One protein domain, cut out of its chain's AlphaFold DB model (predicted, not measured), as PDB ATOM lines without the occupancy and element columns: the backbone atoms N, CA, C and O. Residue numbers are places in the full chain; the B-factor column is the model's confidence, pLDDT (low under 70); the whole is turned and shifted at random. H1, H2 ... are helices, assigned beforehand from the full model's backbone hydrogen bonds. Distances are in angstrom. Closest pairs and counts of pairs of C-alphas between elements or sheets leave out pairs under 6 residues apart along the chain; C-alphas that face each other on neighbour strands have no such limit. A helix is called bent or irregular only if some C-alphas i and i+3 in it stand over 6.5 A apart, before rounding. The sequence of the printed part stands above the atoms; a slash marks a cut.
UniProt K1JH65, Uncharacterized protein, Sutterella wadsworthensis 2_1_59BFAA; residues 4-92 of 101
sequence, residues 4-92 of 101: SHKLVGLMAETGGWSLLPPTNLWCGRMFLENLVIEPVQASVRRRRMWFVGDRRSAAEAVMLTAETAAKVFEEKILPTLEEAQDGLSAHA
ATOM      1  N   SER A   4     265.870 145.799 151.502       86.62
ATOM      2  CA  SER A   4     266.960 146.593 150.913       86.62
ATOM      3  C   SER A   4     268.341 146.207 151.440       86.62
ATOM      4  O   SER A   4     269.256 146.015 150.655       86.62
ATOM      5  N   HIS A   5     268.477 146.012 152.754       91.50
ATOM      6  CA  HIS A   5     269.731 145.573 153.368       91.50
ATOM      7  C   HIS A   5     270.217 144.226 152.805       91.50
ATOM      8  O   HIS A   5     271.360 144.113 152.376       91.50
ATOM      9  N   LYS A   6     269.325 143.224 152.753       93.62
ATOM     10  CA  LYS A   6     269.649 141.890 152.223       93.62
ATOM     11  C   LYS A   6     269.970 141.928 150.733       93.62
ATOM     12  O   LYS A   6     270.840 141.193 150.295       93.62
ATOM     13  N   LEU A   7     269.282 142.774 149.965       93.81
ATOM     14  CA  LEU A   7     269.545 142.935 148.538       93.81
ATOM     15  C   LEU A   7     270.936 143.524 148.280       93.81
ATOM     16  O   LEU A   7     271.645 143.028 147.414       93.81
ATOM     17  N   VAL A   8     271.334 144.550 149.038       94.62
ATOM     18  CA  VAL A   8     272.673 145.145 148.910       94.62
ATOM     19  C   VAL A   8     273.753 144.145 149.323       94.62
ATOM     20  O   VAL A   8     274.709 143.964 148.578       94.62
ATOM     21  N   GLY A   9     273.554 143.425 150.433       94.69
ATOM     22  CA  GLY A   9     274.462 142.348 150.835       94.69
ATOM     23  C   GLY A   9     274.567 141.244 149.780       94.69
ATOM     24  O   GLY A   9     275.661 140.830 149.431       94.69
ATOM     25  N   LEU A  10     273.448 140.822 149.183       95.06
ATOM     26  CA  LEU A  10     273.465 139.810 148.124       95.06
ATOM     27  C   LEU A  10     274.292 140.253 146.912       95.06
ATOM     28  O   LEU A  10     275.021 139.440 146.355       95.06
ATOM     29  N   MET A  11     274.196 141.519 146.494       95.38
ATOM     30  CA  MET A  11     275.029 142.029 145.399       95.38
ATOM     31  C   MET A  11     276.515 141.995 145.760       95.38
ATOM     32  O   MET A  11     277.311 141.557 144.935       95.38
ATOM     33  N   ALA A  12     276.862 142.385 146.990       95.31
ATOM     34  CA  ALA A  12     278.245 142.372 147.463       95.31
ATOM     35  C   ALA A  12     278.836 140.951 147.485       95.31
ATOM     36  O   ALA A  12     279.977 140.758 147.087       95.31
ATOM     37  N   GLU A  13     278.042 139.946 147.868       96.06
ATOM     38  CA  GLU A  13     278.499 138.548 147.952       96.06
ATOM     39  C   GLU A  13     278.512 137.814 146.601       96.06
ATOM     40  O   GLU A  13     279.263 136.858 146.414       96.06
ATOM     41  N   THR A  14     277.651 138.205 145.657       95.50
ATOM     42  CA  THR A  14     277.448 137.444 144.405       95.50
ATOM     43  C   THR A  14     278.043 138.101 143.167       95.50
ATOM     44  O   THR A  14     278.087 137.465 142.115       95.50
ATOM     45  N   GLY A  15     278.456 139.370 143.247       91.00
ATOM     46  CA  GLY A  15     278.855 140.155 142.074       91.00
ATOM     47  C   GLY A  15     277.691 140.484 141.128       91.00
ATOM     48  O   GLY A  15     277.908 140.847 139.972       91.00
ATOM     49  N   GLY A  16     276.447 140.324 141.591       93.69
ATOM     50  CA  GLY A  16     275.251 140.732 140.857       93.69
ATOM     51  C   GLY A  16     275.078 142.255 140.801       93.69
ATOM     52  O   GLY A  16     275.802 143.011 141.441       93.69
ATOM     53  N   TRP A  17     274.063 142.715 140.064       93.88
ATOM     54  CA  TRP A  17     273.743 144.140 139.936       93.88
ATOM     55  C   TRP A  17     272.252 144.419 140.151       93.88
ATOM     56  O   TRP A  17     271.396 143.549 139.976       93.88
ATOM     57  N   SER A  18     271.927 145.654 140.539       92.00
ATOM     58  CA  SER A  18     270.550 146.123 140.718       92.00
ATOM     59  C   SER A  18     270.460 147.636 140.545       92.00
ATOM     60  O   SER A  18     271.426 148.359 140.777       92.00
ATOM     61  N   LEU A  19     269.275 148.128 140.178       91.06
ATOM     62  CA  LEU A  19     268.964 149.557 140.175       91.06
ATOM     63  C   LEU A  19     268.296 149.926 141.495       91.06
ATOM     64  O   LEU A  19     267.179 149.486 141.781       91.06
ATOM     65  N   LEU A  20     268.962 150.762 142.289       91.44
ATOM     66  CA  LEU A  20     268.503 151.133 143.622       91.44
ATOM     67  C   LEU A  20     268.384 152.651 143.780       91.44
ATOM     68  O   LEU A  20     269.230 153.392 143.288       91.44
ATOM     69  N   PRO A  21     267.358 153.145 144.496       91.88
ATOM     70  CA  PRO A  21     267.367 154.523 144.963       91.88
ATOM     71  C   PRO A  21     268.396 154.704 146.097       91.88
ATOM     72  O   PRO A  21     268.695 153.738 146.808       91.88
ATOM     73  N   PRO A  22     268.834 155.945 146.369       92.88
ATOM     74  CA  PRO A  22     269.821 156.242 147.413       92.88
ATOM     75  C   PRO A  22     269.473 155.686 148.796       92.88
ATOM     76  O   PRO A  22     270.315 155.126 149.492       92.88
ATOM     77  N   THR A  23     268.195 155.746 149.175       92.00
ATOM     78  CA  THR A  23     267.727 155.250 150.476       92.00
ATOM     79  C   THR A  23     267.898 153.739 150.645       92.00
ATOM     80  O   THR A  23     268.091 153.266 151.765       92.00
ATOM     81  N   ASN A  24     267.862 152.966 149.554       93.56
ATOM     82  CA  ASN A  24     268.130 151.531 149.597       93.56
ATOM     83  C   ASN A  24     269.625 151.244 149.809       93.56
ATOM     84  O   ASN A  24     269.936 150.338 150.580       93.56
ATOM     85  N   LEU A  25     270.515 152.017 149.173       93.94
ATOM     86  CA  LEU A  25     271.967 151.915 149.377       93.94
ATOM     87  C   LEU A  25     272.328 152.245 150.828       93.94
ATOM     88  O   LEU A  25     273.001 151.457 151.484       93.94
ATOM     89  N   TRP A  26     271.748 153.308 151.391       94.25
ATOM     90  CA  TRP A  26     271.914 153.637 152.809       94.25
ATOM     91  C   TRP A  26     271.463 152.520 153.773       94.25
ATOM     92  O   TRP A  26     272.128 152.236 154.776       94.25
ATOM     93  N   CYS A  27     270.365 151.817 153.470       92.88
ATOM     94  CA  CYS A  27     269.945 150.656 154.273       92.88
ATOM     95  C   CYS A  27     270.993 149.529 154.283       92.88
ATOM     96  O   CYS A  27     271.065 148.759 155.243       92.88
ATOM     97  N   GLY A  28     271.770 149.411 153.207       93.94
ATOM     98  CA  GLY A  28     272.845 148.440 153.033       93.94
ATOM     99  C   GLY A  28     274.243 149.022 153.225       93.94
ATOM    100  O   GLY A  28     275.197 148.399 152.779       93.94
ATOM    101  N   ARG A  29     274.373 150.192 153.871       94.50
ATOM    102  CA  ARG A  29     275.617 150.984 153.896       94.50
ATOM    103  C   ARG A  29     276.887 150.228 154.306       94.50
ATOM    104  O   ARG A  29     277.963 150.553 153.840       94.50
ATOM    105  N   MET A  30     276.758 149.186 155.127       94.50
ATOM    106  CA  MET A  30     277.889 148.356 155.562       94.50
ATOM    107  C   MET A  30     278.533 147.511 154.455       94.50
ATOM    108  O   MET A  30     279.584 146.935 154.684       94.50
ATOM    109  N   PHE A  31     277.895 147.392 153.290       95.25
ATOM    110  CA  PHE A  31     278.405 146.609 152.163       95.25
ATOM    111  C   PHE A  31     278.937 147.487 151.024       95.25
ATOM    112  O   PHE A  31     279.382 146.950 150.014       95.25
ATOM    113  N   LEU A  32     278.848 148.822 151.135       93.94
ATOM    114  CA  LEU A  32     279.128 149.725 150.009       93.94
ATOM    115  C   LEU A  32     280.597 149.705 149.585       93.94
ATOM    116  O   LEU A  32     280.865 149.844 148.399       93.94
ATOM    117  N   GLU A  33     281.524 149.438 150.508       94.12
ATOM    118  CA  GLU A  33     282.955 149.285 150.197       94.12
ATOM    119  C   GLU A  33     283.250 148.136 149.217       94.12
ATOM    120  O   GLU A  33     284.268 148.154 148.530       94.12
ATOM    121  N   ASN A  34     282.338 147.163 149.111       95.50
ATOM    122  CA  ASN A  34     282.458 146.003 148.227       95.50
ATOM    123  C   ASN A  34     281.664 146.169 146.923       95.50
ATOM    124  O   ASN A  34     281.473 145.202 146.185       95.50
ATOM    125  N   LEU A  35     281.155 147.372 146.638       94.56
ATOM    126  CA  LEU A  35     280.297 147.646 145.491       94.56
ATOM    127  C   LEU A  35     280.845 148.789 144.641       94.56
ATOM    128  O   LEU A  35     281.364 149.780 145.140       94.56
ATOM    129  N   VAL A  36     280.636 148.679 143.330       94.12
ATOM    130  CA  VAL A  36     280.776 149.808 142.406       94.12
ATOM    131  C   VAL A  36     279.407 150.460 142.252       94.12
ATOM    132  O   VAL A  36     278.432 149.794 141.896       94.12
ATOM    133  N   ILE A  37     279.326 151.757 142.538       93.31
ATOM    134  CA  ILE A  37     278.081 152.527 142.501       93.31
ATOM    135  C   ILE A  37     278.203 153.572 141.401       93.31
ATOM    136  O   ILE A  37     279.028 154.472 141.488       93.31
ATOM    137  N   GLU A  38     277.342 153.469 140.392       92.31
ATOM    138  CA  GLU A  38     277.319 154.392 139.260       92.31
ATOM    139  C   GLU A  38     275.957 155.087 139.154       92.31
ATOM    140  O   GLU A  38     274.909 154.442 139.325       92.31
ATOM    141  N   PRO A  39     275.925 156.396 138.851       89.75
ATOM    142  CA  PRO A  39     274.681 157.100 138.623       89.75
ATOM    143  C   PRO A  39     274.000 156.572 137.360       89.75
ATOM    144  O   PRO A  39     274.593 156.425 136.292       89.75
ATOM    145  N   VAL A  40     272.699 156.327 137.469       86.38
ATOM    146  CA  VAL A  40     271.901 155.892 136.325       86.38
ATOM    147  C   VAL A  40     271.626 157.085 135.403       86.38
ATOM    148  O   VAL A  40     271.339 158.188 135.873       86.38
ATOM    149  N   GLN A  41     271.682 156.864 134.086       80.81
ATOM    150  CA  GLN A  41     271.404 157.891 133.076       80.81
ATOM    151  C   GLN A  41     270.052 158.587 133.311       80.81
ATOM    152  O   GLN A  41     269.075 157.969 133.735       80.81
ATOM    153  N   ALA A  42     269.973 159.876 132.956       67.62
ATOM    154  CA  ALA A  42     268.800 160.729 133.184       67.62
ATOM    155  C   ALA A  42     267.494 160.226 132.531       67.62
ATOM    156  O   ALA A  42     266.410 160.671 132.909       67.62
ATOM    157  N   SER A  43     267.585 159.300 131.571       73.88
ATOM    158  CA  SER A  43     266.447 158.632 130.928       73.88
ATOM    159  C   SER A  43     265.715 157.651 131.853       73.88
ATOM    160  O   SER A  43     264.556 157.316 131.595       73.88
ATOM    161  N   VAL A  44     266.342 157.204 132.946       77.06
ATOM    162  CA  VAL A  44     265.713 156.290 133.901       77.06
ATOM    163  C   VAL A  44     264.805 157.051 134.860       77.06
ATOM    164  O   VAL A  44     265.166 158.051 135.483       77.06
ATOM    165  N   ARG A  45     263.573 156.551 134.985       77.94
ATOM    166  CA  ARG A  45     262.533 157.168 135.805       77.94
ATOM    167  C   ARG A  45     262.955 157.199 137.274       77.94
ATOM    168  O   ARG A  45     263.161 156.160 137.895       77.94
ATOM    169  N   ARG A  46     262.985 158.398 137.859       83.50
ATOM    170  CA  ARG A  46     263.220 158.579 139.298       83.50
ATOM    171  C   ARG A  46     262.130 157.883 140.112       83.50
ATOM    172  O   ARG A  46     260.936 158.067 139.853       83.50
ATOM    173  N   ARG A  47     262.536 157.134 141.141       87.62
ATOM    174  CA  ARG A  47     261.603 156.592 142.133       87.62
ATOM    175  C   ARG A  47     260.997 157.754 142.918       87.62
ATOM    176  O   ARG A  47     261.720 158.535 143.528       87.62
ATOM    177  N   ARG A  48     259.667 157.849 142.922       88.69
ATOM    178  CA  ARG A  48     258.929 158.838 143.713       88.69
ATOM    179  C   ARG A  48     258.313 158.167 144.934       88.69
ATOM    180  O   ARG A  48     257.677 157.125 144.803       88.69
ATOM    181  N   MET A  49     258.512 158.772 146.097       88.44
ATOM    182  CA  MET A  49     257.877 158.369 147.350       88.44
ATOM    183  C   MET A  49     256.836 159.419 147.727       88.44
ATOM    184  O   MET A  49     257.031 160.603 147.455       88.44
ATOM    185  N   TRP A  50     255.730 158.974 148.315       87.31
ATOM    186  CA  TRP A  50     254.605 159.826 148.671       87.31
ATOM    187  C   TRP A  50     254.249 159.617 150.133       87.31
ATOM    188  O   TRP A  50     254.208 158.480 150.601       87.31
ATOM    189  N   PHE A  51     253.927 160.710 150.813       78.94
ATOM    190  CA  PHE A  51     253.206 160.679 152.074       78.94
ATOM    191  C   PHE A  51     251.748 160.993 151.766       78.94
ATOM    192  O   PHE A  51     251.450 161.972 151.083       78.94
ATOM    193  N   VAL A  52     250.848 160.124 152.215       82.81
ATOM    194  CA  VAL A  52     249.413 160.249 151.967       82.81
ATOM    195  C   VAL A  52     248.723 160.312 153.318       82.81
ATOM    196  O   VAL A  52     248.987 159.481 154.184       82.81
ATOM    197  N   GLY A  53     247.854 161.303 153.497       83.31
ATOM    198  CA  GLY A  53     247.086 161.496 154.720       83.31
ATOM    199  C   GLY A  53     245.684 162.009 154.416       83.31
ATOM    200  O   GLY A  53     245.443 162.589 153.353       83.31
ATOM    201  N   ASP A  54     244.750 161.778 155.339       84.44
ATOM    202  CA  ASP A  54     243.372 162.234 155.179       84.44
ATOM    203  C   ASP A  54     243.250 163.735 155.467       84.44
ATOM    204  O   ASP A  54     243.287 164.192 156.611       84.44
ATOM    205  N   ARG A  55     243.050 164.513 154.404       75.19
ATOM    206  CA  ARG A  55     242.847 165.961 154.496       75.19
ATOM    207  C   ARG A  55     241.480 166.339 155.085       75.19
ATOM    208  O   ARG A  55     241.309 167.488 155.468       75.19
ATOM    209  N   ARG A  56     240.490 165.444 155.136       82.25
ATOM    210  CA  ARG A  56     239.138 165.790 155.612       82.25
ATOM    211  C   ARG A  56     239.035 165.764 157.130       82.25
ATOM    212  O   ARG A  56     238.464 166.685 157.700       82.25
ATOM    213  N   SER A  57     239.588 164.732 157.765       86.69
ATOM    214  CA  SER A  57     239.524 164.563 159.221       86.69
ATOM    215  C   SER A  57     240.802 164.989 159.955       86.69
ATOM    216  O   SER A  57     240.740 165.260 161.149       86.69
ATOM    217  N   ALA A  58     241.943 165.088 159.260       85.12
ATOM    218  CA  ALA A  58     243.251 165.301 159.885       85.12
ATOM    219  C   ALA A  58     244.120 166.340 159.149       85.12
ATOM    220  O   ALA A  58     245.346 166.240 159.157       85.12
ATOM    221  N   ALA A  59     243.505 167.345 158.508       87.88
ATOM    222  CA  ALA A  59     244.203 168.339 157.681       87.88
ATOM    223  C   ALA A  59     245.444 168.941 158.359       87.88
ATOM    224  O   ALA A  59     246.519 168.953 157.767       87.88
ATOM    225  N   GLU A  60     245.297 169.416 159.595       89.06
ATOM    226  CA  GLU A  60     246.371 170.065 160.350       89.06
ATOM    227  C   GLU A  60     247.520 169.100 160.653       89.06
ATOM    228  O   GLU A  60     248.671 169.399 160.348       89.06
ATOM    229  N   ALA A  61     247.211 167.902 161.156       89.44
ATOM    230  CA  ALA A  61     248.217 166.882 161.440       89.44
ATOM    231  C   ALA A  61     248.962 166.440 160.169       89.44
ATOM    232  O   ALA A  61     250.173 166.210 160.206       89.44
ATOM    233  N   VAL A  62     248.265 166.352 159.032       89.44
ATOM    234  CA  VAL A  62     248.873 166.038 157.729       89.44
ATOM    235  C   VAL A  62     249.808 167.155 157.268       89.44
ATOM    236  O   VAL A  62     250.916 166.858 156.826       89.44
ATOM    237  N   MET A  63     249.397 168.420 157.392       87.81
ATOM    238  CA  MET A  63     250.245 169.566 157.045       87.81
ATOM    239  C   MET A  63     251.484 169.627 157.942       87.81
ATOM    240  O   MET A  63     252.597 169.702 157.427       87.81
ATOM    241  N   LEU A  64     251.307 169.472 159.257       90.44
ATOM    242  CA  LEU A  64     252.409 169.415 160.214       90.44
ATOM    243  C   LEU A  64     253.376 168.271 159.883       90.44
ATOM    244  O   LEU A  64     254.582 168.479 159.818       90.44
ATOM    245  N   THR A  65     252.855 167.073 159.601       90.00
ATOM    246  CA  THR A  65     253.679 165.916 159.217       90.00
ATOM    247  C   THR A  65     254.469 166.191 157.941       90.00
ATOM    248  O   THR A  65     255.644 165.839 157.868       90.00
ATOM    249  N   ALA A  66     253.854 166.825 156.939       88.81
ATOM    250  CA  ALA A  66     254.527 167.172 155.692       88.81
ATOM    251  C   ALA A  66     255.660 168.187 155.918       88.81
ATOM    252  O   ALA A  66     256.768 167.984 155.418       88.81
ATOM    253  N   GLU A  67     255.414 169.235 156.708       90.50
ATOM    254  CA  GLU A  67     256.422 170.241 157.057       90.50
ATOM    255  C   GLU A  67     257.569 169.642 157.878       90.50
ATOM    256  O   GLU A  67     258.742 169.893 157.593       90.50
ATOM    257  N   THR A  68     257.256 168.806 158.871       92.88
ATOM    258  CA  THR A  68     258.268 168.102 159.665       92.88
ATOM    259  C   THR A  68     259.072 167.135 158.803       92.88
ATOM    260  O   THR A  68     260.295 167.109 158.907       92.88
ATOM    261  N   ALA A  69     258.426 166.367 157.922       90.75
ATOM    262  CA  ALA A  69     259.117 165.443 157.028       90.75
ATOM    263  C   ALA A  69     260.056 166.175 156.060       90.75
ATOM    264  O   ALA A  69     261.153 165.680 155.805       90.75
ATOM    265  N   ALA A  70     259.662 167.352 155.560       91.69
ATOM    266  CA  ALA A  70     260.521 168.180 154.717       91.69
ATOM    267  C   ALA A  70     261.788 168.626 155.467       91.69
ATOM    268  O   ALA A  70     262.895 168.399 154.982       91.69
ATOM    269  N   LYS A  71     261.636 169.144 156.694       94.62
ATOM    270  CA  LYS A  71     262.776 169.536 157.543       94.62
ATOM    271  C   LYS A  71     263.684 168.351 157.865       94.62
ATOM    272  O   LYS A  71     264.891 168.426 157.676       94.62
ATOM    273  N   VAL A  72     263.110 167.221 158.283       94.38
ATOM    274  CA  VAL A  72     263.875 166.001 158.593       94.38
ATOM    275  C   VAL A  72     264.621 165.482 157.363       94.38
ATOM    276  O   VAL A  72     265.740 164.987 157.490       94.38
ATOM    277  N   PHE A  73     264.033 165.586 156.170       93.50
ATOM    278  CA  PHE A  73     264.711 165.175 154.949       93.50
ATOM    279  C   PHE A  73     265.997 165.981 154.720       93.50
ATOM    280  O   PHE A  73     267.053 165.388 154.505       93.50
ATOM    281  N   GLU A  74     265.923 167.306 154.821       94.56
ATOM    282  CA  GLU A  74     267.077 168.186 154.607       94.56
ATOM    283  C   GLU A  74     268.099 168.091 155.745       94.56
ATOM    284  O   GLU A  74     269.292 167.938 155.496       94.56
ATOM    285  N   GLU A  75     267.642 168.120 156.997       96.81
ATOM    286  CA  GLU A  75     268.512 168.212 158.175       96.81
ATOM    287  C   GLU A  75     269.104 166.870 158.619       96.81
ATOM    288  O   GLU A  75     270.075 166.852 159.380       96.81
ATOM    289  N   LYS A  76     268.486 165.745 158.235       95.75
ATOM    290  CA  LYS A  76     268.873 164.403 158.709       95.75
ATOM    291  C   LYS A  76     269.102 163.426 157.569       95.75
ATOM    292  O   LYS A  76     270.142 162.782 157.538       95.75
ATOM    293  N   ILE A  77     268.161 163.308 156.631       94.38
ATOM    294  CA  ILE A  77     268.261 162.278 155.587       94.38
ATOM    295  C   ILE A  77     269.388 162.589 154.601       94.38
ATOM    296  O   ILE A  77     270.197 161.702 154.349       94.38
ATOM    297  N   LEU A  78     269.471 163.810 154.063       96.19
ATOM    298  CA  LEU A  78     270.536 164.170 153.119       96.19
ATOM    299  C   LEU A  78     271.946 163.994 153.721       96.19
ATOM    300  O   LEU A  78     272.740 163.305 153.080       96.19
ATOM    301  N   PRO A  79     272.252 164.489 154.942       97.00
ATOM    302  CA  PRO A  79     273.543 164.234 155.585       97.00
ATOM    303  C   PRO A  79     273.852 162.748 155.746       97.00
ATOM    304  O   PRO A  79     274.930 162.297 155.392       97.00
ATOM    305  N   THR A  80     272.883 161.954 156.204       95.81
ATOM    306  CA  THR A  80     273.080 160.516 156.398       95.81
ATOM    307  C   THR A  80     273.278 159.749 155.081       95.81
ATOM    308  O   THR A  80     273.930 158.704 155.071       95.81
ATOM    309  N   LEU A  81     272.715 160.227 153.965       96.06
ATOM    310  CA  LEU A  81     273.019 159.678 152.641       96.06
ATOM    311  C   LEU A  81     274.455 160.010 152.226       96.06
ATOM    312  O   LEU A  81     275.144 159.119 151.746       96.06
ATOM    313  N   GLU A  82     274.891 161.252 152.439       96.38
ATOM    314  CA  GLU A  82     276.256 161.691 152.130       96.38
ATOM    315  C   GLU A  82     277.296 160.919 152.950       96.38
ATOM    316  O   GLU A  82     278.241 160.377 152.397       96.38
ATOM    317  N   GLU A  83     277.060 160.759 154.255       95.50
ATOM    318  CA  GLU A  83     277.910 159.960 155.148       95.50
ATOM    319  C   GLU A  83     278.011 158.487 154.729       95.50
ATOM    320  O   GLU A  83     278.984 157.815 155.061       95.50
ATOM    321  N   ALA A  84     276.991 157.947 154.051       94.38
ATOM    322  CA  ALA A  84     277.011 156.561 153.599       94.38
ATOM    323  C   ALA A  84     277.887 156.364 152.357       94.38
ATOM    324  O   ALA A  84     278.477 155.297 152.209       94.38
ATOM    325  N   GLN A  85     277.919 157.351 151.462       93.62
ATOM    326  CA  GLN A  85     278.740 157.372 150.258       93.62
ATOM    327  C   GLN A  85     278.777 158.805 149.719       93.62
ATOM    328  O   GLN A  85     277.721 159.384 149.443       93.62
ATOM    329  N   ASP A  86     279.977 159.325 149.479       94.00
ATOM    330  CA  ASP A  86     280.176 160.661 148.914       94.00
ATOM    331  C   ASP A  86     279.355 160.860 147.626       94.00
ATOM    332  O   ASP A  86     279.361 160.024 146.712       94.00
ATOM    333  N   GLY A  87     278.622 161.973 147.553       92.69
ATOM    334  CA  GLY A  87     277.765 162.336 146.424       92.69
ATOM    335  C   GLY A  87     276.412 161.618 146.364       92.69
ATOM    336  O   GLY A  87     275.576 161.958 145.521       92.69
ATOM    337  N   LEU A  88     276.129 160.661 147.256       93.44
ATOM    338  CA  LEU A  88     274.870 159.909 147.236       93.44
ATOM    339  C   LEU A  88     273.647 160.801 147.506       93.44
ATOM    340  O   LEU A  88     272.564 160.560 146.953       93.44
ATOM    341  N   SER A  89     273.812 161.853 148.313       95.06
ATOM    342  CA  SER A  89     272.743 162.806 148.629       95.06
ATOM    343  C   SER A  89     272.234 163.560 147.389       95.06
ATOM    344  O   SER A  89     271.034 163.830 147.291       95.06
ATOM    345  N   ALA A  90     273.086 163.784 146.378       92.88
ATOM    346  CA  ALA A  90     272.740 164.480 145.130       92.88
ATOM    347  C   ALA A  90     271.674 163.748 144.288       92.88
ATOM    348  O   ALA A  90     271.070 164.318 143.373       92.88
ATOM    349  N   HIS A  91     271.413 162.479 144.604       92.12
ATOM    350  CA  HIS A  91     270.437 161.638 143.919       92.12
ATOM    351  C   HIS A  91     269.085 161.549 144.650       92.12
ATOM    352  O   HIS A  91     268.192 160.815 144.209       92.12
ATOM    353  N   ALA A  92     268.897 162.305 145.737       92.56
ATOM    354  CA  ALA A  92     267.649 162.399 146.488       92.56
ATOM    355  C   ALA A  92     267.150 163.852 146.544       92.56
ATOM    356  O   ALA A  92     267.925 164.787 146.687       92.56
TER     357      ALA A  92
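Overview. This is residues 4 to 92 of the 101 residues of an uncharacterized protein of Sutterella wadsworthensis 2_1_59BFAA (UniProt K1JH65). A small head of four short helices, H1, H2, H3 and H5, gathers round one end of the long helix H4, which reaches away from it and makes much of the longest axis. H2 lies in the middle of the head, with H1 and H3 side by side, while residues 35 to 58, with no named element, run from the head to the far end where H4 begins, leaving an open space between this long strand-free link and the helix. The printed part has 89 residues with five named helices, in the order H1 H2 H3 H4 H5, and no named strand; the class is all helix. The whole is loose, with a radius of gyration of the C-alphas of 15.9 A, and elongated, spanning 49 by 26 by 23 A.

Arrangement. The longest helix, H4, residues 59 to 84, has a kink of 36 degrees near residue 72. With residues 80 to 84 alone it touches H2, residues 22 to 27, about perpendicular at 77 degrees; their closest C-alphas, of Trp 26 and Ala 84, are 5.9 A apart. With residues 78 to 82 alone H4 touches H5, residues 88 to 91, closest at the C-alphas of Glu 82 and Ser 89, 5.1 A. H2 is the hub, touching three other helices. H2 and H5 only just touch, with 3 pairs of C-alphas within 8 A, the closest those of Pro 22 and Leu 88, 6.2 A. H2 touches H1, residues 4 to 14, about perpendicular at 84 degrees, closest at the C-alphas of His 5 and Cys 27, 5.2 A. H1 touches H3, residues 29 to 34, at a shallow tilt of 18 degrees, the same way; the closest C-alphas, of Ala 12 and Asn 34, are 5.6 A apart. The helix packing is mostly crossed, but only just: of three touching pairs with a tilt, one is shallow. H3 is close to H4 but not clearly touching, with the C-alphas of Arg 29 and Ala 84 5.8 A apart. H1 is apart from H4 and H5, and H3 is apart from H5. Each O i to N i+4 pair is within hydrogen-bond range in H1 and H2, against 20 of 22 in H4 and 0 of 2 in H3, where 2 of 3 O i to N i+3 pairs are within range; H5 is too short for an O i to N i+4 pair.

Along the chain. H4 runs 35.1 A from C-alpha 59 at (244.203, 168.339, 157.681) to C-alpha 84 at (277.011, 156.561, 153.599). It is only just irregular, with C-alphas 75 and 78 6.8 A apart; H3, 10.2 A long, is irregular, with C-alphas 30 and 33 7.4 A apart. H1 begins at C-alpha 4 (266.960, 146.593, 150.913) and is 15.4 A long. H2 measures 8.8 A and H5 5.8 A.

Size, cuts and confidence. The two C-alphas farthest apart, of Gly 15 and Ser 57, are 49.4 A apart. The printed part has no cut. The link from H3 to H4, 24 residues, is long; H2 to H3 and H4 to H5 are tight, and H1 to H2 is short. The mean pLDDT of the printed part is 90.8, and residue 42 is under 70.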